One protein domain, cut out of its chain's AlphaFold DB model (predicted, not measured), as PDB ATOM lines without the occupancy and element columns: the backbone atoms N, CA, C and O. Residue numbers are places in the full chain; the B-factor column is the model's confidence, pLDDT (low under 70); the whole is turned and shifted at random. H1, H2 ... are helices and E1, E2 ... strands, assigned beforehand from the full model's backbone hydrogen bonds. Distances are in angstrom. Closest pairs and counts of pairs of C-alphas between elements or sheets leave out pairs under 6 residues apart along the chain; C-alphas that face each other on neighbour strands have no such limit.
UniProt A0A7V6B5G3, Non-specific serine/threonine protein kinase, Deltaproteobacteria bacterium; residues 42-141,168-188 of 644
ATOM      1  N   MET A  42     179.361 116.990 173.689       41.88
ATOM      2  CA  MET A  42     179.423 118.424 173.993       41.88
ATOM      3  C   MET A  42     178.253 118.770 174.929       41.88
ATOM      4  O   MET A  42     177.115 118.473 174.558       41.88
ATOM      5  N   PRO A  43     178.485 119.361 176.117       46.44
ATOM      6  CA  PRO A  43     177.383 119.810 176.959       46.44
ATOM      7  C   PRO A  43     176.543 120.839 176.197       46.44
ATOM      8  O   PRO A  43     177.090 121.625 175.415       46.44
ATOM      9  N   ASP A  44     175.227 120.849 176.438       56.09
ATOM     10  CA  ASP A  44     174.356 121.918 175.948       56.09
ATOM     11  C   ASP A  44     174.972 123.276 176.306       56.09
ATOM     12  O   ASP A  44     175.418 123.486 177.440       56.09
ATOM     13  N   GLU A  45     175.027 124.196 175.338       61.41
ATOM     14  CA  GLU A  45     175.606 125.515 175.592       61.41
ATOM     15  C   GLU A  45     174.897 126.174 176.782       61.41
ATOM     16  O   GLU A  45     173.661 126.233 176.793       61.41
ATOM     17  N   PRO A  46     175.647 126.696 177.772       69.94
ATOM     18  CA  PRO A  46     175.045 127.290 178.954       69.94
ATOM     19  C   PRO A  46     174.096 128.416 178.543       69.94
ATOM     20  O   PRO A  46     174.439 129.257 177.705       69.94
ATOM     21  N   LEU A  47     172.898 128.419 179.138       84.75
ATOM     22  CA  LEU A  47     171.852 129.388 178.820       84.75
ATOM     23  C   LEU A  47     172.398 130.817 178.928       84.75
ATOM     24  O   LEU A  47     172.905 131.235 179.971       84.75
ATOM     25  N   GLY A  48     172.265 131.564 177.836       91.06
ATOM     26  CA  GLY A  48     172.592 132.976 177.783       91.06
ATOM     27  C   GLY A  48     171.605 133.818 178.587       91.06
ATOM     28  O   GLY A  48     170.496 133.388 178.903       91.06
ATOM     29  N   ILE A  49     172.012 135.046 178.888       94.38
ATOM     30  CA  ILE A  49     171.247 136.022 179.672       94.38
ATOM     31  C   ILE A  49     170.845 137.181 178.755       94.38
ATOM     32  O   ILE A  49     171.598 137.559 177.853       94.38
ATOM     33  N   CYS A  50     169.655 137.753 178.953       95.25
ATOM     34  CA  CYS A  50     169.245 138.956 178.226       95.25
ATOM     35  C   CYS A  50     169.986 140.197 178.771       95.25
ATOM     36  O   CYS A  50     169.744 140.576 179.919       95.25
ATOM     37  N   PRO A  51     170.803 140.905 177.966       94.25
ATOM     38  CA  PRO A  51     171.642 142.010 178.446       94.25
ATOM     39  C   PRO A  51     170.871 143.284 178.831       94.25
ATOM     40  O   PRO A  51     171.468 144.214 179.366       94.25
ATOM     41  N   ASN A  52     169.567 143.354 178.533       94.56
ATOM     42  CA  ASN A  52     168.716 144.512 178.822       94.56
ATOM     43  C   ASN A  52     167.856 144.348 180.087       94.56
ATOM     44  O   ASN A  52     167.495 145.357 180.687       94.56
ATOM     45  N   CYS A  53     167.479 143.123 180.472       93.50
ATOM     46  CA  CYS A  53     166.633 142.896 181.654       93.50
ATOM     47  C   CYS A  53     167.280 142.046 182.748       93.50
ATOM     48  O   CYS A  53     166.765 142.066 183.859       93.50
ATOM     49  N   ASP A  54     168.366 141.315 182.463       90.69
ATOM     50  CA  ASP A  54     169.085 140.412 183.380       90.69
ATOM     51  C   ASP A  54     168.274 139.261 184.021       90.69
ATOM     52  O   ASP A  54     168.874 138.319 184.534       90.69
ATOM     53  N   THR A  55     166.939 139.287 183.965       85.06
ATOM     54  CA  THR A  55     166.044 138.281 184.565       85.06
ATOM     55  C   THR A  55     165.906 137.009 183.736       85.06
ATOM     56  O   THR A  55     165.816 135.917 184.289       85.06
ATOM     57  N   GLU A  56     165.862 137.144 182.410       88.12
ATOM     58  CA  GLU A  56     165.563 136.037 181.503       88.12
ATOM     59  C   GLU A  56     166.833 135.261 181.139       88.12
ATOM     60  O   GLU A  56     167.863 135.858 180.794       88.12
ATOM     61  N   ARG A  57     166.715 133.927 181.109       91.88
ATOM     62  CA  ARG A  57     167.721 133.003 180.568       91.88
ATOM     63  C   ARG A  57     167.131 132.173 179.428       91.88
ATOM     64  O   ARG A  57     165.967 131.787 179.482       91.88
ATOM     65  N   GLY A  58     167.938 131.872 178.417       90.94
ATOM     66  CA  GLY A  58     167.519 131.091 177.252       90.94
ATOM     67  C   GLY A  58     168.689 130.744 176.338       90.94
ATOM     68  O   GLY A  58     169.838 131.075 176.629       90.94
ATOM     69  N   LYS A  59     168.433 130.051 175.226       91.81
ATOM     70  CA  LYS A  59     169.498 129.662 174.291       91.81
ATOM     71  C   LYS A  59     170.134 130.901 173.654       91.81
ATOM     72  O   LYS A  59     169.435 131.823 173.238       91.81
ATOM     73  N   VAL A  60     171.466 130.930 173.565       90.44
ATOM     74  CA  VAL A  60     172.203 132.072 172.999       90.44
ATOM     75  C   VAL A  60     171.727 132.372 171.575       90.44
ATOM     76  O   VAL A  60     171.813 131.527 170.685       90.44
ATOM     77  N   GLY A  61     171.284 133.609 171.353       91.56
ATOM     78  CA  GLY A  61     170.786 134.098 170.071       91.56
ATOM     79  C   GLY A  61     169.287 133.944 169.823       91.56
ATOM     80  O   GLY A  61     168.830 134.507 168.824       91.56
ATOM     81  N   ASP A  62     168.540 133.292 170.720       94.38
ATOM     82  CA  ASP A  62     167.073 133.319 170.731       94.38
ATOM     83  C   ASP A  62     166.560 134.665 171.290       94.38
ATOM     84  O   ASP A  62     167.253 135.310 172.090       94.38
ATOM     85  N   PRO A  63     165.378 135.146 170.856       95.38
ATOM     86  CA  PRO A  63     164.819 136.410 171.323       95.38
ATOM     87  C   PRO A  63     164.407 136.322 172.795       95.38
ATOM     88  O   PRO A  63     163.867 135.317 173.251       95.38
ATOM     89  N   CYS A  64     164.616 137.408 173.540       96.31
ATOM     90  CA  CYS A  64     164.162 137.489 174.924       96.31
ATOM     91  C   CYS A  64     162.617 137.496 174.983       96.31
ATOM     92  O   CYS A  64     162.008 138.336 174.313       96.31
ATOM     93  N   PRO A  65     161.967 136.633 175.794       95.25
ATOM     94  CA  PRO A  65     160.507 136.501 175.836       95.25
ATOM     95  C   PRO A  65     159.800 137.710 176.465       95.25
ATOM     96  O   PRO A  65     158.612 137.923 176.228       95.25
ATOM     97  N   SER A  66     160.518 138.533 177.239       95.12
ATOM     98  CA  SER A  66     159.990 139.781 177.801       95.12
ATOM     99  C   SER A  66     159.481 140.707 176.679       95.12
ATOM    100  O   SER A  66     160.291 141.131 175.846       95.12
ATOM    101  N   PRO A  67     158.190 141.109 176.655       93.44
ATOM    102  CA  PRO A  67     157.622 141.898 175.553       93.44
ATOM    103  C   PRO A  67     158.366 143.210 175.266       93.44
ATOM    104  O   PRO A  67     158.503 143.625 174.114       93.44
ATOM    105  N   ALA A  68     158.902 143.855 176.309       93.62
ATOM    106  CA  ALA A  68     159.698 145.074 176.185       93.62
ATOM    107  C   ALA A  68     161.083 144.829 175.553       93.62
ATOM    108  O   ALA A  68     161.606 145.708 174.865       93.62
ATOM    109  N   CYS A  69     161.669 143.648 175.770       95.06
ATOM    110  CA  CYS A  69     162.952 143.250 175.193       95.06
ATOM    111  C   CYS A  69     162.782 142.759 173.749       95.06
ATOM    112  O   CYS A  69     163.501 143.227 172.865       95.06
ATOM    113  N   ALA A  70     161.778 141.909 173.502       92.69
ATOM    114  CA  ALA A  70     161.398 141.427 172.176       92.69
ATOM    115  C   ALA A  70     161.139 142.591 171.205       92.69
ATOM    116  O   ALA A  70     161.746 142.657 170.138       92.69
ATOM    117  N   LYS A  71     160.332 143.585 171.615       92.56
ATOM    118  CA  LYS A  71     160.028 144.780 170.803       92.56
ATOM    119  C   LYS A  71     161.266 145.621 170.445       92.56
ATOM    120  O   LYS A  71     161.248 146.324 169.441       92.56
ATOM    121  N   LYS A  72     162.334 145.566 171.250       91.50
ATOM    122  CA  LYS A  72     163.614 146.260 170.993       91.50
ATOM    123  C   LYS A  72     164.636 145.394 170.231       91.50
ATOM    124  O   LYS A  72     165.698 145.896 169.853       91.50
ATOM    125  N   GLY A  73     164.322 144.120 169.985       93.44
ATOM    126  CA  GLY A  73     165.194 143.170 169.292       93.44
ATOM    127  C   GLY A  73     166.342 142.624 170.146       93.44
ATOM    128  O   GLY A  73     167.402 142.324 169.597       93.44
ATOM    129  N   TYR A  74     166.162 142.514 171.468       96.00
ATOM    130  CA  TYR A  74     167.153 141.888 172.351       96.00
ATOM    131  C   TYR A  74     167.041 140.361 172.363       96.00
ATOM    132  O   TYR A  74     165.949 139.798 172.457       96.00
ATOM    133  N   HIS A  75     168.200 139.714 172.332       96.12
ATOM    134  CA  HIS A  75     168.393 138.269 172.321       96.12
ATOM    135  C   HIS A  75     169.370 137.865 173.433       96.12
ATOM    136  O   HIS A  75     170.126 138.698 173.944       96.12
ATOM    137  N   PHE A  76     169.364 136.588 173.811       95.81
ATOM    138  CA  PHE A  76     170.264 136.061 174.839       95.81
ATOM    139  C   PHE A  76     171.728 136.068 174.379       95.81
ATOM    140  O   PHE A  76     172.037 135.606 173.279       95.81
ATOM    141  N   VAL A  77     172.639 136.533 175.237       94.31
ATOM    142  CA  VAL A  77     174.095 136.517 174.997       94.31
ATOM    143  C   VAL A  77     174.804 135.610 176.014       94.31
ATOM    144  O   VAL A  77     174.272 135.413 177.108       94.31
ATOM    145  N   PRO A  78     175.996 135.059 175.710       92.12
ATOM    146  CA  PRO A  78     176.753 134.257 176.667       92.12
ATOM    147  C   PRO A  78     177.093 135.053 177.935       92.12
ATOM    148  O   PRO A  78     177.593 136.178 177.857       92.12
ATOM    149  N   GLU A  79     176.879 134.442 179.101       89.69
ATOM    150  CA  GLU A  79     177.145 135.046 180.415       89.69
ATOM    151  C   GLU A  79     178.577 135.623 180.572       89.69
ATOM    152  O   GLU A  79     178.688 136.750 181.065       89.69
ATOM    153  N   PRO A  80     179.665 134.980 180.082       88.56
ATOM    154  CA  PRO A  80     181.017 135.549 180.157       88.56
ATOM    155  C   PRO A  80     181.158 136.895 179.434       88.56
ATOM    156  O   PRO A  80     181.741 137.837 179.973       88.56
ATOM    157  N   TRP A  81     180.579 137.027 178.236       90.62
ATOM    158  CA  TRP A  81     180.648 138.268 177.463       90.62
ATOM    159  C   TRP A  81     179.776 139.380 178.049       90.62
ATOM    160  O   TRP A  81     180.163 140.555 178.002       90.62
ATOM    161  N   LEU A  82     178.634 139.025 178.648       90.38
ATOM    162  CA  LEU A  82     177.809 139.969 179.398       90.38
ATOM    163  C   LEU A  82     178.556 140.495 180.627       90.38
ATOM    164  O   LEU A  82     178.603 141.707 180.839       90.38
ATOM    165  N   ARG A  83     179.182 139.601 181.403       89.75
ATOM    166  CA  ARG A  83     180.000 139.966 182.564       89.75
ATOM    167  C   ARG A  83     181.141 140.901 182.168       89.75
ATOM    168  O   ARG A  83     181.238 141.990 182.727       89.75
ATOM    169  N   TYR A  84     181.934 140.531 181.161       88.44
ATOM    170  CA  TYR A  84     183.008 141.375 180.630       88.44
ATOM    171  C   TYR A  84     182.497 142.766 180.218       88.44
ATOM    172  O   TYR A  84     183.077 143.787 180.588       88.44
ATOM    173  N   SER A  85     181.362 142.825 179.512       87.56
ATOM    174  CA  SER A  85     180.766 144.091 179.065       87.56
ATOM    175  C   SER A  85     180.286 144.961 180.235       87.56
ATOM    176  O   SER A  85     180.445 146.181 180.184       87.56
ATOM    177  N   LYS A  86     179.754 144.358 181.309       89.19
ATOM    178  CA  LYS A  86     179.391 145.058 182.556       89.19
ATOM    179  C   LYS A  86     180.618 145.583 183.297       89.19
ATOM    180  O   LYS A  86     180.626 146.747 183.690       89.19
ATOM    181  N   GLU A  87     181.668 144.773 183.442       88.31
ATOM    182  CA  GLU A  87     182.923 145.197 184.075       88.31
ATOM    183  C   GLU A  87     183.586 146.348 183.292       88.31
ATOM    184  O   GLU A  87     184.019 147.336 183.889       88.31
ATOM    185  N   LEU A  88     183.605 146.281 181.954       83.56
ATOM    186  CA  LEU A  88     184.132 147.346 181.094       83.56
ATOM    187  C   LEU A  88     183.315 148.646 181.198       83.56
ATOM    188  O   LEU A  88     183.894 149.734 181.246       83.56
ATOM    189  N   ALA A  89     181.985 148.542 181.242       85.69
ATOM    190  CA  ALA A  89     181.083 149.680 181.403       85.69
ATOM    191  C   ALA A  89     181.267 150.357 182.777       85.69
ATOM    192  O   ALA A  89     181.475 151.572 182.847       85.69
ATOM    193  N   ALA A  90     181.325 149.560 183.852       88.50
ATOM    194  CA  ALA A  90     181.565 150.028 185.217       88.50
ATOM    195  C   ALA A  90     182.917 150.749 185.360       88.50
ATOM    196  O   ALA A  90     182.957 151.870 185.866       88.50
ATOM    197  N   ARG A  91     184.014 150.178 184.828       85.88
ATOM    198  CA  ARG A  91     185.350 150.818 184.814       85.88
ATOM    199  C   ARG A  91     185.373 152.171 184.091       85.88
ATOM    200  O   ARG A  91     186.266 152.975 184.342       85.88
ATOM    201  N   ARG A  92     184.423 152.424 183.183       83.19
ATOM    202  CA  ARG A  92     184.283 153.683 182.429       83.19
ATOM    203  C   ARG A  92     183.233 154.638 183.005       83.19
ATOM    204  O   ARG A  92     183.048 155.709 182.433       83.19
ATOM    205  N   GLY A  93     182.535 154.266 184.083       88.31
ATOM    206  CA  GLY A  93     181.431 155.054 184.642       88.31
ATOM    207  C   GLY A  93     180.253 155.222 183.673       88.31
ATOM    208  O   GLY A  93     179.628 156.279 183.643       88.31
ATOM    209  N   ARG A  94     179.985 154.217 182.829       86.56
ATOM    210  CA  ARG A  94     178.953 154.253 181.779       86.56
ATOM    211  C   ARG A  94     177.990 153.065 181.906       86.56
ATOM    212  O   ARG A  94     178.379 152.039 182.461       86.56
ATOM    213  N   PRO A  95     176.754 153.164 181.382       88.88
ATOM    214  CA  PRO A  95     175.877 152.006 181.237       88.88
ATOM    215  C   PRO A  95     176.438 151.004 180.213       88.88
ATOM    216  O   PRO A  95     177.285 151.346 179.382       88.88
ATOM    217  N   VAL A  96     175.932 149.769 180.259       88.75
ATOM    218  CA  VAL A  96     176.171 148.763 179.213       88.75
ATOM    219  C   VAL A  96     175.648 149.290 177.875       88.75
ATOM    220  O   VAL A  96     174.618 149.961 177.818       88.75
ATOM    221  N   ASP A  97     176.375 149.002 176.798       89.88
ATOM    222  CA  ASP A  97     176.032 149.492 175.465       89.88
ATOM    223  C   ASP A  97     174.695 148.892 174.973       89.88
ATOM    224  O   ASP A  97     174.570 147.664 174.941       89.88
ATOM    225  N   PRO A  98     173.705 149.709 174.560       91.31
ATOM    226  CA  PRO A  98     172.383 149.227 174.141       91.31
ATOM    227  C   PRO A  98     172.399 148.405 172.842       91.31
ATOM    228  O   PRO A  98     171.380 147.833 172.461       91.31
ATOM    229  N   MET A  99     173.531 148.336 172.136       92.25
ATOM    230  CA  MET A  99     173.714 147.423 171.009       92.25
ATOM    231  C   MET A  99     173.960 145.967 171.434       92.25
ATOM    232  O   MET A  99     173.789 145.061 170.618       92.25
ATOM    233  N   LEU A 100     174.325 145.718 172.694       94.12
ATOM    234  CA  LEU A 100     174.571 144.374 173.212       94.12
ATOM    235  C   LEU A 100     173.301 143.506 173.140       94.12
ATOM    236  O   LEU A 100     172.228 143.923 173.562       94.12
ATOM    237  N   GLY A 101     173.409 142.290 172.605       94.81
ATOM    238  CA  GLY A 101     172.281 141.376 172.392       94.81
ATOM    239  C   GLY A 101     171.354 141.739 171.232       94.81
ATOM    240  O   GLY A 101     170.323 141.088 171.065       94.81
ATOM    241  N   ARG A 102     171.689 142.747 170.419       95.06
ATOM    242  CA  ARG A 102     170.986 143.036 169.159       95.06
ATOM    243  C   ARG A 102     171.714 142.375 167.986       95.06
ATOM    244  O   ARG A 102     172.920 142.129 168.043       95.06
ATOM    245  N   TYR A 103     170.976 142.092 166.918       94.56
ATOM    246  CA  TYR A 103     171.559 141.660 165.648       94.56
ATOM    247  C   TYR A 103     171.947 142.862 164.788       94.56
ATOM    248  O   TYR A 103     171.191 143.823 164.671       94.56
ATOM    249  N   VAL A 104     173.107 142.761 164.150       94.06
ATOM    250  CA  VAL A 104     173.548 143.596 163.032       94.06
ATOM    251  C   VAL A 104     173.665 142.644 161.853       94.06
ATOM    252  O   VAL A 104     174.580 141.824 161.825       94.06
ATOM    253  N   ASP A 105     172.689 142.674 160.940       93.00
ATOM    254  CA  ASP A 105     172.536 141.629 159.915       93.00
ATOM    255  C   ASP A 105     172.532 140.229 160.597       93.00
ATOM    256  O   ASP A 105     171.821 140.004 161.582       93.00
ATOM    257  N   ARG A 106     173.357 139.287 160.144       93.81
ATOM    258  CA  ARG A 106     173.517 137.935 160.698       93.81
ATOM    259  C   ARG A 106     174.408 137.836 161.942       93.81
ATOM    260  O   ARG A 106     174.672 136.719 162.398       93.81
ATOM    261  N   TYR A 107     174.875 138.958 162.488       96.62
ATOM    262  CA  TYR A 107     175.828 139.011 163.597       96.62
ATOM    263  C   TYR A 107     175.144 139.427 164.906       96.62
ATOM    264  O   TYR A 107     174.745 140.579 165.064       96.62
ATOM    265  N   LEU A 108     175.016 138.501 165.860       96.44
ATOM    266  CA  LEU A 108     174.550 138.811 167.217       96.44
ATOM    267  C   LEU A 108     175.676 139.487 167.986       96.44
ATOM    268  O   LEU A 108     176.684 138.832 168.229       96.44
ATOM    269  N   LEU A 109     175.523 140.731 168.425       96.56
ATOM    270  CA  LEU A 109     176.558 141.390 169.224       96.56
ATOM    271  C   LEU A 109     176.545 140.822 170.651       96.56
ATOM    272  O   LEU A 109     175.592 141.042 171.393       96.56
ATOM    273  N   ILE A 110     177.584 140.075 171.033       95.06
ATOM    274  CA  ILE A 110     177.627 139.334 172.305       95.06
ATOM    275  C   ILE A 110     178.465 140.007 173.392       95.06
ATOM    276  O   ILE A 110     178.153 139.813 174.562       95.06
ATOM    277  N   GLY A 111     179.462 140.824 173.034       92.38
ATOM    278  CA  GLY A 111     180.287 141.587 173.981       92.38
ATOM    279  C   GLY A 111     180.906 142.830 173.340       92.38
ATOM    280  O   GLY A 111     181.228 142.801 172.157       92.38
ATOM    281  N   LYS A 112     181.095 143.930 174.081       88.75
ATOM    282  CA  LYS A 112     181.777 145.139 173.563       88.75
ATOM    283  C   LYS A 112     183.257 145.122 173.946       88.75
ATOM    284  O   LYS A 112     183.556 145.126 175.130       88.75
ATOM    285  N   ILE A 113     184.167 145.161 172.968       85.94
ATOM    286  CA  ILE A 113     185.630 145.102 173.186       85.94
ATOM    287  C   ILE A 113     186.361 146.423 172.909       85.94
ATOM    288  O   ILE A 113     187.467 146.623 173.401       85.94
ATOM    289  N   GLY A 114     185.758 147.349 172.156       80.56
ATOM    290  CA  GLY A 114     186.401 148.609 171.782       80.56
ATOM    291  C   GLY A 114     185.425 149.763 171.568       80.56
ATOM    292  O   GLY A 114     184.247 149.571 171.272       80.56
ATOM    293  N   GLU A 115     185.928 150.986 171.721       79.25
ATOM    294  CA  GLU A 115     185.220 152.234 171.415       79.25
ATOM    295  C   GLU A 115     186.250 153.336 171.156       79.25
ATOM    296  O   GLU A 115     187.222 153.446 171.905       79.25
ATOM    297  N   GLY A 116     186.025 154.153 170.131       70.50
ATOM    298  CA  GLY A 116     186.829 155.326 169.799       70.50
ATOM    299  C   GLY A 116     186.041 156.296 168.916       70.50
ATOM    300  O   GLY A 116     184.888 156.036 168.586       70.50
ATOM    301  N   GLY A 117     186.659 157.404 168.493       63.38
ATOM    302  CA  GLY A 117     185.958 158.469 167.751       63.38
ATOM    303  C   GLY A 117     185.314 158.044 166.421       63.38
ATOM    304  O   GLY A 117     184.423 158.728 165.936       63.38
ATOM    305  N   MET A 118     185.737 156.913 165.852       67.19
ATOM    306  CA  MET A 118     185.219 156.356 164.594       67.19
ATOM    307  C   MET A 118     184.092 155.325 164.781       67.19
ATOM    308  O   MET A 118     183.494 154.903 163.792       67.19
ATOM    309  N   GLY A 119     183.832 154.849 166.005       78.50
ATOM    310  CA  GLY A 119     182.904 153.737 166.208       78.50
ATOM    311  C   GLY A 119     183.145 152.876 167.444       78.50
ATOM    312  O   GLY A 119     184.010 153.136 168.282       78.50
ATOM    313  N   ALA A 120     182.378 151.792 167.516       86.12
ATOM    314  CA  ALA A 120     182.455 150.771 168.553       86.12
ATOM    315  C   ALA A 120     182.765 149.400 167.939       86.12
ATOM    316  O   ALA A 120     182.284 149.079 166.854       86.12
ATOM    317  N   VAL A 121     183.557 148.587 168.639       90.06
ATOM    318  CA  VAL A 121     183.907 147.225 168.217       90.06
ATOM    319  C   VAL A 121     183.338 146.233 169.218       90.06
ATOM    320  O   VAL A 121     183.562 146.345 170.427       90.06
ATOM    321  N   PHE A 122     182.616 145.250 168.701       93.44
ATOM    322  CA  PHE A 122     181.979 144.180 169.453       93.44
ATOM    323  C   PHE A 122     182.563 142.835 169.032       93.44
ATOM    324  O   PHE A 122     182.926 142.658 167.874       93.44
ATOM    325  N   VAL A 123     182.598 141.865 169.938       94.81
ATOM    326  CA  VAL A 123     182.575 140.458 169.536       94.81
ATOM    327  C   VAL A 123     181.129 140.105 169.228       94.81
ATOM    328  O   VAL A 123     180.210 140.487 169.959       94.81
ATOM    329  N   ALA A 124     180.930 139.392 168.129       95.81
ATOM    330  CA  ALA A 124     179.631 138.974 167.655       95.81
ATOM    331  C   ALA A 124     179.624 137.498 167.262       95.81
ATOM    332  O   ALA A 124     180.616 136.978 166.755       95.81
ATOM    333  N   ARG A 125     178.484 136.829 167.436       94.62
ATOM    334  CA  ARG A 125     178.264 135.462 166.961       94.62
ATOM    335  C   ARG A 125     177.630 135.491 165.571       94.62
ATOM    336  O   ARG A 125     176.532 136.022 165.404       94.62
ATOM    337  N   GLN A 126     178.309 134.932 164.571       94.31
ATOM    338  CA  GLN A 126     177.799 134.859 163.200       94.31
ATOM    339  C   GLN A 126     176.821 133.686 163.043       94.31
ATOM    340  O   GLN A 126     177.199 132.534 163.254       94.31
ATOM    341  N   ARG A 127     175.598 133.943 162.566       90.62
ATOM    342  CA  ARG A 127     174.679 132.882 162.116       90.62
ATOM    343  C   ARG A 127     174.944 132.463 160.654       90.62
ATOM    344  O   ARG A 127     175.403 133.292 159.864       90.62
ATOM    345  N   PRO A 128     174.668 131.200 160.268       86.56
ATOM    346  CA  PRO A 128     174.309 130.062 161.129       86.56
ATOM    347  C   PRO A 128     175.529 129.371 161.771       86.56
ATOM    348  O   PRO A 128     175.358 128.586 162.691       86.56
ATOM    349  N   LEU A 129     176.749 129.678 161.310       85.88
ATOM    350  CA  LEU A 129     178.009 128.997 161.665       85.88
ATOM    351  C   LEU A 129     178.359 128.976 163.164       85.88
ATOM    352  O   LEU A 129     179.230 128.218 163.571       85.88
ATOM    353  N   GLY A 130     177.779 129.861 163.974       84.12
ATOM    354  CA  GLY A 130     178.017 129.938 165.414       84.12
ATOM    355  C   GLY A 130     179.391 130.485 165.819       84.12
ATOM    356  O   GLY A 130     179.606 130.688 167.012       84.12
ATOM    357  N   ARG A 131     180.298 130.755 164.866       89.38
ATOM    358  CA  ARG A 131     181.639 131.304 165.129       89.38
ATOM    359  C   ARG A 131     181.586 132.739 165.653       89.38
ATOM    360  O   ARG A 131     180.727 133.526 165.251       89.38
ATOM    361  N   GLU A 132     182.554 133.088 166.490       92.31
ATOM    362  CA  GLU A 132     182.763 134.469 166.930       92.31
ATOM    363  C   GLU A 132     183.598 135.248 165.906       92.31
ATOM    364  O   GLU A 132     184.558 134.732 165.333       92.31
ATOM    365  N   VAL A 133     183.212 136.500 165.682       94.69
ATOM    366  CA  VAL A 133     183.854 137.473 164.793       94.69
ATOM    367  C   VAL A 133     183.905 138.826 165.501       94.69
ATOM    368  O   VAL A 133     183.113 139.074 166.409       94.69
ATOM    369  N   ALA A 134     184.805 139.720 165.101       94.38
ATOM    370  CA  ALA A 134     184.762 141.104 165.555       94.38
ATOM    371  C   ALA A 134     183.881 141.916 164.592       94.38
ATOM    372  O   ALA A 134     184.018 141.797 163.378       94.38
ATOM    373  N   VAL A 135     182.965 142.730 165.113       93.94
ATOM    374  CA  VAL A 135     182.094 143.617 164.333       93.94
ATOM    375  C   VAL A 135     182.343 145.053 164.760       93.94
ATOM    376  O   VAL A 135     182.067 145.435 165.899       93.94
ATOM    377  N   LYS A 136     182.867 145.857 163.836       90.94
ATOM    378  CA  LYS A 136     183.087 147.294 164.009       90.94
ATOM    379  C   LYS A 136     181.893 148.045 163.435       90.94
ATOM    380  O   LYS A 136     181.654 147.972 162.233       90.94
ATOM    381  N   LEU A 137     181.151 148.741 164.292       88.56
ATOM    382  CA  LEU A 137     180.065 149.646 163.917       88.56
ATOM    383  C   LEU A 137     180.623 151.059 163.791       88.56
ATOM    384  O   LEU A 137     181.226 151.563 164.740       88.56
ATOM    385  N   VAL A 138     180.410 151.697 162.644       81.38
ATOM    386  CA  VAL A 138     180.850 153.075 162.401       81.38
ATOM    387  C   VAL A 138     179.813 154.054 162.954       81.38
ATOM    388  O   VAL A 138     178.618 153.913 162.698       81.38
ATOM    389  N   SER A 139     180.266 155.048 163.721       70.19
ATOM    390  CA  SER A 139     179.406 156.047 164.375       70.19
ATOM    391  C   SER A 139     179.656 157.465 163.862       70.19
ATOM    392  O   SER A 139     180.741 157.761 163.373       70.19
ATOM    393  N   GLY A 140     178.692 158.369 164.073       58.41
ATOM    394  CA  GLY A 140     178.883 159.809 163.847       58.41
ATOM    395  C   GLY A 140     178.665 160.280 162.407       58.41
ATOM    396  O   GLY A 140     179.248 161.278 162.006       58.41
ATOM    397  N   MET A 141     177.850 159.570 161.623       51.91
ATOM    398  CA  MET A 141     177.586 159.902 160.221       51.91
ATOM    399  C   MET A 141     176.179 160.468 160.006       51.91
ATOM    400  O   MET A 141     175.192 159.800 160.313       51.91
ATOM    401  N   LYS A 168     191.682 139.297 158.855       91.56
ATOM    402  CA  LYS A 168     190.841 139.034 157.684       91.56
ATOM    403  C   LYS A 168     189.500 139.763 157.788       91.56
ATOM    404  O   LYS A 168     188.762 139.569 158.755       91.56
ATOM    405  N   LEU A 169     189.151 140.555 156.775       91.19
ATOM    406  CA  LEU A 169     187.796 141.082 156.604       91.19
ATOM    407  C   LEU A 169     186.901 139.956 156.057       91.19
ATOM    408  O   LEU A 169     187.198 139.382 155.011       91.19
ATOM    409  N   PHE A 170     185.831 139.607 156.772       90.81
ATOM    410  CA  PHE A 170     184.872 138.582 156.347       90.81
ATOM    411  C   PHE A 170     183.679 139.166 155.599       90.81
ATOM    412  O   PHE A 170     183.160 138.502 154.707       90.81
ATOM    413  N   ASP A 171     183.211 140.348 156.003       91.06
ATOM    414  CA  ASP A 171     182.098 141.041 155.355       91.06
ATOM    415  C   ASP A 171     182.064 142.534 155.707       91.06
ATOM    416  O   ASP A 171     182.643 142.964 156.710       91.06
ATOM    417  N   TYR A 172     181.331 143.316 154.923       90.56
ATOM    418  CA  TYR A 172     180.979 144.698 155.227       90.56
ATOM    419  C   TYR A 172     179.577 145.010 154.698       90.56
ATOM    420  O   TYR A 172     179.135 144.457 153.696       90.56
ATOM    421  N   GLY A 173     178.878 145.939 155.340       89.62
ATOM    422  CA  GLY A 173     177.538 146.309 154.899       89.62
ATOM    423  C   GLY A 173     176.951 147.471 155.679       89.62
ATOM    424  O   GLY A 173     177.647 148.158 156.425       89.62
ATOM    425  N   VAL A 174     175.646 147.679 155.509       88.75
ATOM    426  CA  VAL A 174     174.866 148.665 156.261       88.75
ATOM    427  C   VAL A 174     173.669 147.959 156.874       88.75
ATOM    428  O   VAL A 174     172.787 147.499 156.156       88.75
ATOM    429  N   ALA A 175     173.630 147.888 158.200       88.50
ATOM    430  CA  ALA A 175     172.460 147.404 158.917       88.50
ATOM    431  C   ALA A 175     171.437 148.535 159.077       88.50
ATOM    432  O   ALA A 175     171.818 149.690 159.275       88.50
ATOM    433  N   ASP A 176     170.150 148.201 159.031       86.56
ATOM    434  CA  ASP A 176     169.076 149.101 159.453       86.56
ATOM    435  C   ASP A 176     168.602 148.695 160.851       86.56
ATOM    436  O   ASP A 176     168.190 147.558 161.085       86.56
ATOM    437  N   LEU A 177     168.713 149.625 161.796       80.94
ATOM    438  CA  LEU A 177     168.349 149.440 163.201       80.94
ATOM    439  C   LEU A 177     167.300 150.463 163.668       80.94
ATOM    440  O   LEU A 177     167.211 150.739 164.868       80.94
ATOM    441  N   GLY A 178     166.553 151.043 162.720       79.62
ATOM    442  CA  GLY A 178     165.808 152.302 162.861       79.62
ATOM    443  C   GLY A 178     166.607 153.514 162.359       79.62
ATOM    444  O   GLY A 178     166.073 154.609 162.215       79.62
ATOM    445  N   PHE A 179     167.891 153.302 162.081       78.19
ATOM    446  CA  PHE A 179     168.790 154.165 161.331       78.19
ATOM    447  C   PHE A 179     169.824 153.268 160.644       78.19
ATOM    448  O   PHE A 179     170.120 152.168 161.121       78.19
ATOM    449  N   LYS A 180     170.375 153.736 159.522       82.81
ATOM    450  CA  LYS A 180     171.449 153.033 158.814       82.81
ATOM    451  C   LYS A 180     172.738 153.077 159.646       82.81
ATOM    452  O   LYS A 180     173.091 154.131 160.166       82.81
ATOM    453  N   VAL A 181     173.446 151.953 159.740       84.81
ATOM    454  CA  VAL A 181     174.729 151.812 160.451       84.81
ATOM    455  C   VAL A 181     175.697 150.994 159.595       84.81
ATOM    456  O   VAL A 181     175.451 149.800 159.400       84.81
ATOM    457  N   PRO A 182     176.797 151.579 159.086       87.00
ATOM    458  CA  PRO A 182     177.823 150.821 158.393       87.00
ATOM    459  C   PRO A 182     178.558 149.926 159.383       87.00
ATOM    460  O   PRO A 182     178.914 150.353 160.487       87.00
ATOM    461  N   TYR A 183     178.797 148.687 158.979       90.25
ATOM    462  CA  TYR A 183     179.483 147.698 159.789       90.25
ATOM    463  C   TYR A 183     180.549 146.962 158.977       90.25
ATOM    464  O   TYR A 183     180.439 146.810 157.761       90.25
ATOM    465  N   MET A 184     181.571 146.473 159.672       89.75
ATOM    466  CA  MET A 184     182.565 145.548 159.128       89.75
ATOM    467  C   MET A 184     182.693 144.350 160.061       89.75
ATOM    468  O   MET A 184     182.930 144.533 161.257       89.75
ATOM    469  N   ALA A 185     182.547 143.141 159.524       93.12
ATOM    470  CA  ALA A 185     182.754 141.888 160.234       93.12
ATOM    471  C   ALA A 185     184.126 141.313 159.863       93.12
ATOM    472  O   ALA A 185     184.404 141.047 158.696       93.12
ATOM    473  N   MET A 186     184.984 141.108 160.854       92.94
ATOM    474  CA  MET A 186     186.386 140.727 160.693       92.94
ATOM    475  C   MET A 186     186.774 139.579 161.634       92.94
ATOM    476  O   MET A 186     186.030 139.202 162.543       92.94
ATOM    477  N   GLU A 187     187.948 139.004 161.408       92.69
ATOM    478  CA  GLU A 187     188.556 137.995 162.270       92.69
ATOM    479  C   GLU A 187     188.638 138.469 163.729       92.69
ATOM    480  O   GLU A 187     189.175 139.536 164.029       92.69
ATOM    481  N   PHE A 188     188.111 137.660 164.654       93.06
ATOM    482  CA  PHE A 188     188.271 137.904 166.083       93.06
ATOM    483  C   PHE A 188     189.579 137.280 166.581       93.06
ATOM    484  O   PHE A 188     189.705 136.058 166.673       93.06
TER     485      PHE A 188
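AT A GLANCE: This is residues 42 to 141 and 168 to 188 of the 644 residues of the protein "Non-specific serine/threonine protein kinase" of Deltaproteobacteria bacterium (UniProt A0A7V6B5G3). A strongly twisted wall of five antiparallel strands makes one side of the domain, with helix H2 beside its edge strand E1, and a loop-rich lobe of residues 42 to 78, holding the short helix H1, lies at the other side. The printed part has 121 residues with two named helices and then five named strands, H1 H2 E1 E2 E3 E4 E5; the sheet's order is E1, E2, E3, E5, E4. The class is mixed, helices and strands, though under half of the residues are in named elements. The whole is compact, with a radius of gyration of the C-alphas of 13.7 A and spans of 35 by 34 by 26 A.

IN THESE COORDINATES: Residues 42 to 66 hold no named element, and C-alpha 42 is at (179.423, 118.424, 173.993). In this stretch residues 48 to 49 pair with residues 57 to 58, antiparallel. H1 is residues 67 to 70, 5.1 A long. H2 is residues 79 to 91, 18.3 A, beginning at C-alpha 79 (177.145, 135.046, 180.415). Residues 92 to 106 again hold no named element. E1 is residues 107 to 116, 20.6 A, and bends by 87 degrees at residue 110. E2, residues 119 to 126, is 19.8 A long and bends by 60 degrees at residue 123. E3 is residues 132 to 138, 19.2 A. After the cut come E4, residues 169 to 176, 20.6 A, and E5, residues 180 to 186, 19.4 A, ending at C-alpha 186 (186.386, 140.727, 160.693).

HOW THE PARTS SIT: E1, E2 and E3 form a meander, each strand the antiparallel neighbour of the one before. In the hairpin of E1 and E2, N 110 and O 123 are 2.9 A apart, within hydrogen-bond range. In the hairpin of E2 and E3, N 122 and O 135 are 2.9 A apart. E3 and E5 are antiparallel at 143 degrees, with N 136 and O 184 2.9 A apart. E5 and the edge strand E4 are a hairpin, with N 183 and O 173 2.9 A apart. H2 is on the sheet but at the sheet's level, with a height over the sheet of 2.3 A; its closest C-alphas to E1 are those of Trp 81 and Gly 111, 4.8 A apart. Residues 103 to 104 pair with residues 107 to 108 of E1, antiparallel. H1 is not on the sheet and is apart from H2. Every O i to N i+4 pair of H2 is within hydrogen-bond range; H1 is too short for such a pair, and its 1 O i to N i+3 pair is not within range.

THE WHOLE: The two C-alphas farthest apart, those of Met 42 and Met 141, are 43.7 A apart. Residues 142 to 167 are not printed, and C-alphas 141 and 168 are 24.9 A apart across this cut. Of the links that are printed whole, H2 to E1 is long, with 15 residues. The mean pLDDT of the printed part is 87.7; residues 42 to 46, 117 to 118 and 140 to 141 are under 70.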